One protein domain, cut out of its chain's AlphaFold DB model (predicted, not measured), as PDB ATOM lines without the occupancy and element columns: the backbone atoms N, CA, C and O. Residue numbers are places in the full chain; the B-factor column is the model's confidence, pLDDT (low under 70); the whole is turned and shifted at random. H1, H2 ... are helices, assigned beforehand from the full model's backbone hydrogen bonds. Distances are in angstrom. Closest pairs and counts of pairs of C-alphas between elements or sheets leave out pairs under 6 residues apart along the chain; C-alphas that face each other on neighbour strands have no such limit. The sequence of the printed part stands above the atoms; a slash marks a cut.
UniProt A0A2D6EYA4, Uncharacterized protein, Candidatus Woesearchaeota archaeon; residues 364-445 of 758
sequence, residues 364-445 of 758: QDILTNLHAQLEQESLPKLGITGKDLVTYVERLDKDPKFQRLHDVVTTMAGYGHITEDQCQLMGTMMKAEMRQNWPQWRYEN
ATOM      1  N   GLN A 364     151.762 165.063 171.366       35.50
ATOM      2  CA  GLN A 364     151.139 163.743 171.384       35.50
ATOM      3  C   GLN A 364     149.615 163.826 171.229       35.50
ATOM      4  O   GLN A 364     149.038 163.004 170.525       35.50
ATOM      5  N   ASP A 365     148.964 164.829 171.821       38.25
ATOM      6  CA  ASP A 365     147.511 165.015 171.720       38.25
ATOM      7  C   ASP A 365     147.095 165.515 170.329       38.25
ATOM      8  O   ASP A 365     146.085 165.072 169.787       38.25
ATOM      9  N   ILE A 366     147.892 166.399 169.715       34.91
ATOM     10  CA  ILE A 366     147.684 166.858 168.330       34.91
ATOM     11  C   ILE A 366     147.847 165.684 167.359       34.91
ATOM     12  O   ILE A 366     147.011 165.500 166.478       34.91
ATOM     13  N   LEU A 367     148.901 164.878 167.530       36.91
ATOM     14  CA  LEU A 367     149.164 163.698 166.705       36.91
ATOM     15  C   LEU A 367     148.088 162.630 166.893       36.91
ATOM     16  O   LEU A 367     147.595 162.106 165.903       36.91
ATOM     17  N   THR A 368     147.658 162.374 168.131       40.19
ATOM     18  CA  THR A 368     146.566 161.438 168.442       40.19
ATOM     19  C   THR A 368     145.245 161.913 167.837       40.19
ATOM     20  O   THR A 368     144.510 161.103 167.287       40.19
ATOM     21  N   ASN A 369     144.951 163.219 167.855       39.53
ATOM     22  CA  ASN A 369     143.713 163.766 167.292       39.53
ATOM     23  C   ASN A 369     143.741 163.910 165.764       39.53
ATOM     24  O   ASN A 369     142.696 163.768 165.132       39.53
ATOM     25  N   LEU A 370     144.907 164.147 165.155       36.78
ATOM     26  CA  LEU A 370     145.091 164.085 163.701       36.78
ATOM     27  C   LEU A 370     145.017 162.647 163.190       36.78
ATOM     28  O   LEU A 370     144.339 162.423 162.192       36.78
ATOM     29  N   HIS A 371     145.641 161.689 163.883       39.41
ATOM     30  CA  HIS A 371     145.458 160.259 163.620       39.41
ATOM     31  C   HIS A 371     143.984 159.890 163.741       39.41
ATOM     32  O   HIS A 371     143.388 159.444 162.766       39.41
ATOM     33  N   ALA A 372     143.346 160.214 164.868       40.81
ATOM     34  CA  ALA A 372     141.934 159.935 165.083       40.81
ATOM     35  C   ALA A 372     141.034 160.587 164.024       40.81
ATOM     36  O   ALA A 372     140.079 159.953 163.600       40.81
ATOM     37  N   GLN A 373     141.313 161.808 163.552       40.31
ATOM     38  CA  GLN A 373     140.524 162.447 162.490       40.31
ATOM     39  C   GLN A 373     140.782 161.876 161.095       40.31
ATOM     40  O   GLN A 373     139.827 161.661 160.351       40.31
ATOM     41  N   LEU A 374     142.038 161.649 160.712       37.97
ATOM     42  CA  LEU A 374     142.380 161.095 159.399       37.97
ATOM     43  C   LEU A 374     141.895 159.648 159.283       37.97
ATOM     44  O   LEU A 374     141.355 159.263 158.244       37.97
ATOM     45  N   GLU A 375     141.982 158.880 160.366       45.34
ATOM     46  CA  GLU A 375     141.409 157.542 160.479       45.34
ATOM     47  C   GLU A 375     139.869 157.609 160.520       45.34
ATOM     48  O   GLU A 375     139.210 156.901 159.757       45.34
ATOM     49  N   GLN A 376     139.253 158.518 161.291       48.62
ATOM     50  CA  GLN A 376     137.786 158.662 161.335       48.62
ATOM     51  C   GLN A 376     137.158 159.208 160.048       48.62
ATOM     52  O   GLN A 376     135.985 158.930 159.819       48.62
ATOM     53  N   GLU A 377     137.866 159.966 159.208       54.09
ATOM     54  CA  GLU A 377     137.343 160.422 157.911       54.09
ATOM     55  C   GLU A 377     137.622 159.428 156.775       54.09
ATOM     56  O   GLU A 377     136.820 159.329 155.842       54.09
ATOM     57  N   SER A 378     138.718 158.667 156.847       62.47
ATOM     58  CA  SER A 378     139.080 157.686 155.815       62.47
ATOM     59  C   SER A 378     138.284 156.390 155.951       62.47
ATOM     60  O   SER A 378     137.798 155.867 154.951       62.47
ATOM     61  N   LEU A 379     138.057 155.890 157.172       70.06
ATOM     62  CA  LEU A 379     137.319 154.638 157.388       70.06
ATOM     63  C   LEU A 379     135.871 154.681 156.853       70.06
ATOM     64  O   LEU A 379     135.476 153.739 156.161       70.06
ATOM     65  N   PRO A 380     135.085 155.762 157.043       72.00
ATOM     66  CA  PRO A 380     133.774 155.890 156.413       72.00
ATOM     67  C   PRO A 380     133.830 155.985 154.886       72.00
ATOM     68  O   PRO A 380     132.951 155.426 154.235       72.00
ATOM     69  N   LYS A 381     134.848 156.640 154.302       75.25
ATOM     70  CA  LYS A 381     135.051 156.674 152.836       75.25
ATOM     71  C   LYS A 381     135.355 155.288 152.268       75.25
ATOM     72  O   LYS A 381     134.900 154.957 151.182       75.25
ATOM     73  N   LEU A 382     136.062 154.463 153.039       79.38
ATOM     74  CA  LEU A 382     136.300 153.044 152.758       79.38
ATOM     75  C   LEU A 382     135.063 152.168 153.066       79.38
ATOM     76  O   LEU A 382     135.107 150.944 152.964       79.38
ATOM     77  N   GLY A 383     133.946 152.760 153.503       82.56
ATOM     78  CA  GLY A 383     132.732 152.038 153.879       82.56
ATOM     79  C   GLY A 383     132.878 151.165 155.133       82.56
ATOM     80  O   GLY A 383     132.014 150.322 155.388       82.56
ATOM     81  N   ILE A 384     133.946 151.328 155.917       76.38
ATOM     82  CA  ILE A 384     134.204 150.590 157.159       76.38
ATOM     83  C   ILE A 384     133.427 151.281 158.279       76.38
ATOM     84  O   ILE A 384     133.817 152.324 158.799       76.38
ATOM     85  N   THR A 385     132.267 150.719 158.622       74.81
ATOM     86  CA  THR A 385     131.337 151.301 159.597       74.81
ATOM     87  C   THR A 385     130.656 150.214 160.427       74.81
ATOM     88  O   THR A 385     130.656 149.034 160.068       74.81
ATOM     89  N   GLY A 386     130.057 150.604 161.555       72.75
ATOM     90  CA  GLY A 386     129.241 149.708 162.375       72.75
ATOM     91  C   GLY A 386     130.012 148.472 162.846       72.75
ATOM     92  O   GLY A 386     131.026 148.595 163.522       72.75
ATOM     93  N   LYS A 387     129.524 147.276 162.491       69.25
ATOM     94  CA  LYS A 387     130.144 146.004 162.900       69.25
ATOM     95  C   LYS A 387     131.522 145.774 162.274       69.25
ATOM     96  O   LYS A 387     132.378 145.219 162.951       69.25
ATOM     97  N   ASP A 388     131.747 146.227 161.037       71.75
ATOM     98  CA  ASP A 388     133.060 146.097 160.391       71.75
ATOM     99  C   ASP A 388     134.114 146.910 161.172       71.75
ATOM    100  O   ASP A 388     135.230 146.444 161.359       71.75
ATOM    101  N   LEU A 389     133.751 148.082 161.710       70.44
ATOM    102  CA  LEU A 389     134.670 148.927 162.486       70.44
ATOM    103  C   LEU A 389     135.171 148.243 163.769       70.44
ATOM    104  O   LEU A 389     136.327 148.410 164.136       70.44
ATOM    105  N   VAL A 390     134.329 147.445 164.434       66.81
ATOM    106  CA  VAL A 390     134.736 146.703 165.640       66.81
ATOM    107  C   VAL A 390     135.804 145.669 165.288       66.81
ATOM    108  O   VAL A 390     136.881 145.675 165.874       66.81
ATOM    109  N   THR A 391     135.548 144.842 164.269       73.00
ATOM    110  CA  THR A 391     136.521 143.852 163.776       73.00
ATOM    111  C   THR A 391     137.798 144.516 163.258       73.00
ATOM    112  O   THR A 391     138.886 143.962 163.398       73.00
ATOM    113  N   TYR A 392     137.676 145.705 162.667       76.56
ATOM    114  CA  TYR A 392     138.803 146.479 162.162       76.56
ATOM    115  C   TYR A 392     139.763 146.873 163.283       76.56
ATOM    116  O   TYR A 392     140.948 146.566 163.202       76.56
ATOM    117  N   VAL A 393     139.239 147.505 164.337       69.75
ATOM    118  CA  VAL A 393     140.024 147.938 165.503       69.75
ATOM    119  C   VAL A 393     140.643 146.731 166.209       69.75
ATOM    120  O   VAL A 393     141.832 146.732 166.504       69.75
ATOM    121  N   GLU A 394     139.874 145.654 166.392       73.62
ATOM    122  CA  GLU A 394     140.385 144.427 167.013       73.62
ATOM    123  C   GLU A 394     141.567 143.807 166.256       73.62
ATOM    124  O   GLU A 394     142.468 143.256 166.892       73.62
ATOM    125  N   ARG A 395     141.561 143.855 164.916       78.50
ATOM    126  CA  ARG A 395     142.688 143.375 164.106       78.50
ATOM    127  C   ARG A 395     143.854 144.346 164.104       78.50
ATOM    128  O   ARG A 395     144.986 143.884 164.178       78.50
ATOM    129  N   LEU A 396     143.588 145.648 164.045       74.31
ATOM    130  CA  LEU A 396     144.621 146.682 164.043       74.31
ATOM    131  C   LEU A 396     145.553 146.558 165.258       74.31
ATOM    132  O   LEU A 396     146.766 146.624 165.100       74.31
ATOM    133  N   ASP A 397     144.994 146.273 166.436       67.88
ATOM    134  CA  ASP A 397     145.760 146.134 167.682       67.88
ATOM    135  C   ASP A 397     146.565 144.825 167.783       67.88
ATOM    136  O   ASP A 397     147.503 144.725 168.576       67.88
ATOM    137  N   LYS A 398     146.176 143.783 167.037       79.00
ATOM    138  CA  LYS A 398     146.679 142.408 167.226       79.00
ATOM    139  C   LYS A 398     147.526 141.888 166.072       79.00
ATOM    140  O   LYS A 398     148.251 140.913 166.257       79.00
ATOM    141  N   ASP A 399     147.404 142.484 164.894       81.94
ATOM    142  CA  ASP A 399     148.005 141.995 163.661       81.94
ATOM    143  C   ASP A 399     148.919 143.073 163.047       81.94
ATOM    144  O   ASP A 399     148.441 143.975 162.351       81.94
ATOM    145  N   PRO A 400     150.249 142.974 163.258       81.44
ATOM    146  CA  PRO A 400     151.214 143.931 162.717       81.44
ATOM    147  C   PRO A 400     151.193 144.043 161.187       81.44
ATOM    148  O   PRO A 400     151.579 145.074 160.641       81.44
ATOM    149  N   LYS A 401     150.775 142.988 160.475       84.69
ATOM    150  CA  LYS A 401     150.614 143.012 159.015       84.69
ATOM    151  C   LYS A 401     149.384 143.819 158.623       84.69
ATOM    152  O   LYS A 401     149.462 144.679 157.747       84.69
ATOM    153  N   PHE A 402     148.275 143.610 159.326       84.50
ATOM    154  CA  PHE A 402     147.068 144.404 159.121       84.50
ATOM    155  C   PHE A 402     147.282 145.887 159.455       84.50
ATOM    156  O   PHE A 402     146.748 146.744 158.757       84.50
ATOM    157  N   GLN A 403     148.112 146.201 160.455       78.88
ATOM    158  CA  GLN A 403     148.502 147.578 160.772       78.88
ATOM    159  C   GLN A 403     149.254 148.261 159.624       78.88
ATOM    160  O   GLN A 403     148.902 149.367 159.227       78.88
ATOM    161  N   ARG A 404     150.231 147.582 159.016       80.38
ATOM    162  CA  ARG A 404     150.939 148.142 157.854       80.38
ATOM    163  C   ARG A 404     150.013 148.331 156.657       80.38
ATOM    164  O   ARG A 404     150.111 149.330 155.953       80.38
ATOM    165  N   LEU A 405     149.089 147.397 156.437       83.06
ATOM    166  CA  LEU A 405     148.073 147.542 155.400       83.06
ATOM    167  C   LEU A 405     147.122 148.720 155.688       83.06
ATOM    168  O   LEU A 405     146.782 149.462 154.765       83.06
ATOM    169  N   HIS A 406     146.721 148.912 156.950       81.62
ATOM    170  CA  HIS A 406     145.962 150.083 157.397       81.62
ATOM    171  C   HIS A 406     146.682 151.369 156.993       81.62
ATOM    172  O   HIS A 406     146.065 152.187 156.317       81.62
ATOM    173  N   ASP A 407     147.969 151.503 157.326       73.62
ATOM    174  CA  ASP A 407     148.752 152.712 157.042       73.62
ATOM    175  C   ASP A 407     148.740 153.057 155.548       73.62
ATOM    176  O   ASP A 407     148.528 154.211 155.167       73.62
ATOM    177  N   VAL A 408     148.919 152.052 154.684       75.81
ATOM    178  CA  VAL A 408     148.903 152.240 153.226       75.81
ATOM    179  C   VAL A 408     147.522 152.696 152.757       75.81
ATOM    180  O   VAL A 408     147.400 153.693 152.041       75.81
ATOM    181  N   VAL A 409     146.463 151.992 153.165       78.88
ATOM    182  CA  VAL A 409     145.108 152.231 152.653       78.88
ATOM    183  C   VAL A 409     144.515 153.540 153.167       78.88
ATOM    184  O   VAL A 409     143.896 154.269 152.390       78.88
ATOM    185  N   THR A 410     144.701 153.879 154.446       70.94
ATOM    186  CA  THR A 410     144.215 155.153 154.996       70.94
ATOM    187  C   THR A 410     144.979 156.331 154.409       70.94
ATOM    188  O   THR A 410     144.358 157.339 154.065       70.94
ATOM    189  N   THR A 411     146.289 156.184 154.176       70.12
ATOM    190  CA  THR A 411     147.072 157.210 153.478       70.12
ATOM    191  C   THR A 411     146.569 157.409 152.051       70.12
ATOM    192  O   THR A 411     146.292 158.542 151.657       70.12
ATOM    193  N   MET A 412     146.361 156.325 151.291       70.00
ATOM    194  CA  MET A 412     145.821 156.411 149.931       70.00
ATOM    195  C   MET A 412     144.430 157.064 149.901       70.00
ATOM    196  O   MET A 412     144.205 157.997 149.130       70.00
ATOM    197  N   ALA A 413     143.515 156.641 150.778       69.31
ATOM    198  CA  ALA A 413     142.160 157.194 150.884       69.31
ATOM    199  C   ALA A 413     142.124 158.674 151.318       69.31
ATOM    200  O   ALA A 413     141.139 159.381 151.071       69.31
ATOM    201  N   GLY A 414     143.195 159.157 151.952       60.53
ATOM    202  CA  GLY A 414     143.369 160.553 152.338       60.53
ATOM    203  C   GLY A 414     143.648 161.501 151.166       60.53
ATOM    204  O   GLY A 414     143.430 162.708 151.302       60.53
ATOM    205  N   TYR A 415     144.090 161.007 150.002       59.59
ATOM    206  CA  TYR A 415     144.453 161.884 148.889       59.59
ATOM    207  C   TYR A 415     143.271 162.333 148.032       59.59
ATOM    208  O   TYR A 415     142.477 161.535 147.545       59.59
ATOM    209  N   GLY A 416     143.248 163.626 147.696       52.38
ATOM    210  CA  GLY A 416     142.179 164.239 146.894       52.38
ATOM    211  C   GLY A 416     142.074 163.794 145.425       52.38
ATOM    212  O   GLY A 416     141.145 164.216 144.750       52.38
ATOM    213  N   HIS A 417     143.001 162.974 144.915       60.88
ATOM    214  CA  HIS A 417     142.972 162.464 143.534       60.88
ATOM    215  C   HIS A 417     142.406 161.039 143.420       60.88
ATOM    216  O   HIS A 417     142.165 160.594 142.294       60.88
ATOM    217  N   ILE A 418     142.201 160.342 144.544       68.44
ATOM    218  CA  ILE A 418     141.541 159.035 144.585       68.44
ATOM    219  C   ILE A 418     140.034 159.243 144.431       68.44
ATOM    220  O   ILE A 418     139.430 160.072 145.112       68.44
ATOM    221  N   THR A 419     139.436 158.512 143.494       76.12
ATOM    222  CA  THR A 419     137.996 158.581 143.217       76.12
ATOM    223  C   THR A 419     137.184 157.861 144.296       76.12
ATOM    224  O   THR A 419     137.711 157.053 145.063       76.12
ATOM    225  N   GLU A 420     135.882 158.140 144.363       79.56
ATOM    226  CA  GLU A 420     134.987 157.443 145.293       79.56
ATOM    227  C   GLU A 420     134.961 155.931 145.022       79.56
ATOM    228  O   GLU A 420     135.079 155.147 145.961       79.56
ATOM    229  N   ASP A 421     134.935 155.521 143.752       82.19
ATOM    230  CA  ASP A 421     134.953 154.109 143.351       82.19
ATOM    231  C   ASP A 421     136.246 153.402 143.787       82.19
ATOM    232  O   ASP A 421     136.215 152.274 144.274       82.19
ATOM    233  N   GLN A 422     137.390 154.084 143.707       83.06
ATOM    234  CA  GLN A 422     138.666 153.551 144.196       83.06
ATOM    235  C   GLN A 422     138.704 153.437 145.723       83.06
ATOM    236  O   GLN A 422     139.212 152.448 146.252       83.06
ATOM    237  N   CYS A 423     138.132 154.405 146.448       84.12
ATOM    238  CA  CYS A 423     137.936 154.286 147.895       84.12
ATOM    239  C   CYS A 423     137.036 153.089 148.241       84.12
ATOM    240  O   CYS A 423     137.336 152.344 149.173       84.12
ATOM    241  N   GLN A 424     135.966 152.860 147.477       87.38
ATOM    242  CA  GLN A 424     135.080 151.710 147.668       87.38
ATOM    243  C   GLN A 424     135.778 150.379 147.355       87.38
ATOM    244  O   GLN A 424     135.598 149.408 148.098       87.38
ATOM    245  N   LEU A 425     136.606 150.329 146.306       89.94
ATOM    246  CA  LEU A 425     137.429 149.166 145.984       89.94
ATOM    247  C   LEU A 425     138.389 148.858 147.134       89.94
ATOM    248  O   LEU A 425     138.334 147.758 147.681       89.94
ATOM    249  N   MET A 426     139.190 149.835 147.574       89.75
ATOM    250  CA  MET A 426     140.098 149.671 148.716       89.75
ATOM    251  C   MET A 426     139.355 149.222 149.977       89.75
ATOM    252  O   MET A 426     139.797 148.308 150.669       89.75
ATOM    253  N   GLY A 427     138.186 149.803 150.245       90.62
ATOM    254  CA  GLY A 427     137.311 149.386 151.335       90.62
ATOM    255  C   GLY A 427     136.855 147.931 151.227       90.62
ATOM    256  O   GLY A 427     136.835 147.205 152.219       90.62
ATOM    257  N   THR A 428     136.532 147.476 150.018       91.56
ATOM    258  CA  THR A 428     136.147 146.086 149.746       91.56
ATOM    259  C   THR A 428     137.316 145.129 149.965       91.56
ATOM    260  O   THR A 428     137.141 144.125 150.658       91.56
ATOM    261  N   MET A 429     138.508 145.467 149.461       92.25
ATOM    262  CA  MET A 429     139.725 144.681 149.684       92.25
ATOM    263  C   MET A 429     140.047 144.578 151.179       92.25
ATOM    264  O   MET A 429     140.245 143.480 151.691       92.25
ATOM    265  N   MET A 430     139.983 145.700 151.910       91.00
ATOM    266  CA  MET A 430     140.188 145.722 153.362       91.00
ATOM    267  C   MET A 430     139.200 144.825 154.097       91.00
ATOM    268  O   MET A 430     139.598 144.078 154.982       91.00
ATOM    269  N   LYS A 431     137.914 144.844 153.735       92.25
ATOM    270  CA  LYS A 431     136.907 143.975 154.366       92.25
ATOM    271  C   LYS A 431     137.138 142.498 154.067       92.25
ATOM    272  O   LYS A 431     136.898 141.667 154.944       92.25
ATOM    273  N   ALA A 432     137.563 142.164 152.850       92.56
ATOM    274  CA  ALA A 432     137.922 140.797 152.490       92.56
ATOM    275  C   ALA A 432     139.138 140.330 153.301       92.56
ATOM    276  O   ALA A 432     139.078 139.269 153.923       92.56
ATOM    277  N   GLU A 433     140.176 141.164 153.393       93.19
ATOM    278  CA  GLU A 433     141.362 140.885 154.197       93.19
ATOM    279  C   GLU A 433     141.018 140.756 155.677       93.19
ATOM    280  O   GLU A 433     141.384 139.756 156.278       93.19
ATOM    281  N   MET A 434     140.234 141.677 156.255       89.75
ATOM    282  CA  MET A 434     139.760 141.626 157.647       89.75
ATOM    283  C   MET A 434     139.097 140.295 157.996       89.75
ATOM    284  O   MET A 434     139.334 139.758 159.076       89.75
ATOM    285  N   ARG A 435     138.286 139.770 157.073       90.00
ATOM    286  CA  ARG A 435     137.578 138.488 157.201       90.00
ATOM    287  C   ARG A 435     138.461 137.283 156.866       90.00
ATOM    288  O   ARG A 435     137.950 136.171 156.853       90.00
ATOM    289  N   GLN A 436     139.747 137.514 156.590       88.25
ATOM    290  CA  GLN A 436     140.738 136.524 156.157       88.25
ATOM    291  C   GLN A 436     140.282 135.754 154.918       88.25
ATOM    292  O   GLN A 436     140.569 134.574 154.753       88.25
ATOM    293  N   ASN A 437     139.544 136.442 154.047       91.38
ATOM    294  CA  ASN A 437     138.922 135.863 152.872       91.38
ATOM    295  C   ASN A 437     139.387 136.524 151.573       91.38
ATOM    296  O   ASN A 437     138.671 136.535 150.571       91.38
ATOM    297  N   TRP A 438     140.569 137.137 151.610       91.31
ATOM    298  CA  TRP A 438     141.133 137.868 150.488       91.31
ATOM    299  C   TRP A 438     141.360 136.987 149.246       91.31
ATOM    300  O   TRP A 438     140.816 137.340 148.198       91.31
ATOM    301  N   PRO A 439     142.025 135.813 149.331       88.81
ATOM    302  CA  PRO A 439     142.195 134.944 148.165       88.81
ATOM    303  C   PRO A 439     140.853 134.508 147.566       88.81
ATOM    304  O   PRO A 439     140.649 134.605 146.357       88.81
ATOM    305  N   GLN A 440     139.889 134.117 148.408       89.81
ATOM    306  CA  GLN A 440     138.561 133.724 147.932       89.81
ATOM    307  C   GLN A 440     137.860 134.884 147.219       89.81
ATOM    308  O   GLN A 440     137.294 134.707 146.142       89.81
ATOM    309  N   TRP A 441     137.908 136.087 147.801       93.44
ATOM    310  CA  TRP A 441     137.328 137.269 147.176       93.44
ATOM    311  C   TRP A 441     137.982 137.550 145.828       93.44
ATOM    312  O   TRP A 441     137.261 137.820 144.877       93.44
ATOM    313  N   ARG A 442     139.308 137.446 145.725       92.62
ATOM    314  CA  ARG A 442     140.054 137.733 144.499       92.62
ATOM    315  C   ARG A 442     139.695 136.765 143.368       92.62
ATOM    316  O   ARG A 442     139.310 137.214 142.295       92.62
ATOM    317  N   TYR A 443     139.758 135.454 143.602       94.00
ATOM    318  CA  TYR A 443     139.619 134.463 142.523       94.00
ATOM    319  C   TYR A 443     138.189 133.955 142.304       94.00
ATOM    320  O   TYR A 443     137.837 133.581 141.187       94.00
ATOM    321  N   GLU A 444     137.338 133.928 143.336       90.44
ATOM    322  CA  GLU A 444     136.020 133.280 143.240       90.44
ATOM    323  C   GLU A 444     134.860 134.244 142.973       90.44
ATOM    324  O   GLU A 444     133.725 133.801 142.729       90.44
ATOM    325  N   ASN A 445     135.119 135.555 143.000       90.38
ATOM    326  CA  ASN A 445     134.114 136.547 142.644       90.38
ATOM    327  C   ASN A 445     133.770 136.482 141.140       90.38
ATOM    328  O   ASN A 445     134.478 135.877 140.334       90.38
TER     329      ASN A 445
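AT A GLANCE: This is residues 364 to 445 of the 758 residues of an uncharacterized protein of Candidatus Woesearchaeota archaeon (UniProt A0A2D6EYA4). H3 and H4 run side by side in opposite ways, H2 spans one pair of their ends, and the last part of H1 packs across them near the other. Residues 364 to 373 of H1 stick out at one end of the longest axis, and H5, joined to H4 at a corner, lies toward the other end. The printed part has 82 residues with five named helices, H1 to H5 in order along the chain, and no named strand; its class is all helix, and it is compact, with a radius of gyration of the C-alphas of 12.8 A and spans of 44 by 31 by 22 A.

IN THESE COORDINATES: Find C-alpha 364 at (151.139, 163.743, 171.384); H1, residues 364 to 381, runs 25.6 A. Then come H2, 387 to 396; H3, 400 to 414, 21.1 A; H4, 420 to 434, 20.6 A; and H5, 438 to 444, ending at (136.020, 133.280, 143.240).

HOW THE PARTS SIT: H1 touches H3 with residues 374 to 381 alone, closest C-alphas Ser 378 and Thr 410, 5.8 A, about perpendicular at 75 degrees. H2 touches H4, closest C-alphas Tyr 392 and Met 434, 6.7 A. Hairpin H3 and H4 only just touch, with 3 pairs of C-alphas within 8 A, the closest Ala 413 and Cys 423, 5.9 A, at a shallow tilt of 9 degrees, opposite ways. H5 touches H4 only at the corner, only just, closest C-alphas Ala 432 and Trp 438, 4.8 A. O i to N i+4 pairs are within hydrogen-bond range throughout H2 to H5, and in 12 of 14 in H1.

THE WHOLE: The farthest C-alphas, Asp 365 and Glu 444, are 44.2 A apart. The printed part has no cut, its four links are tight, and pLDDT is under 70 for 25 residues, among them 364 to 378.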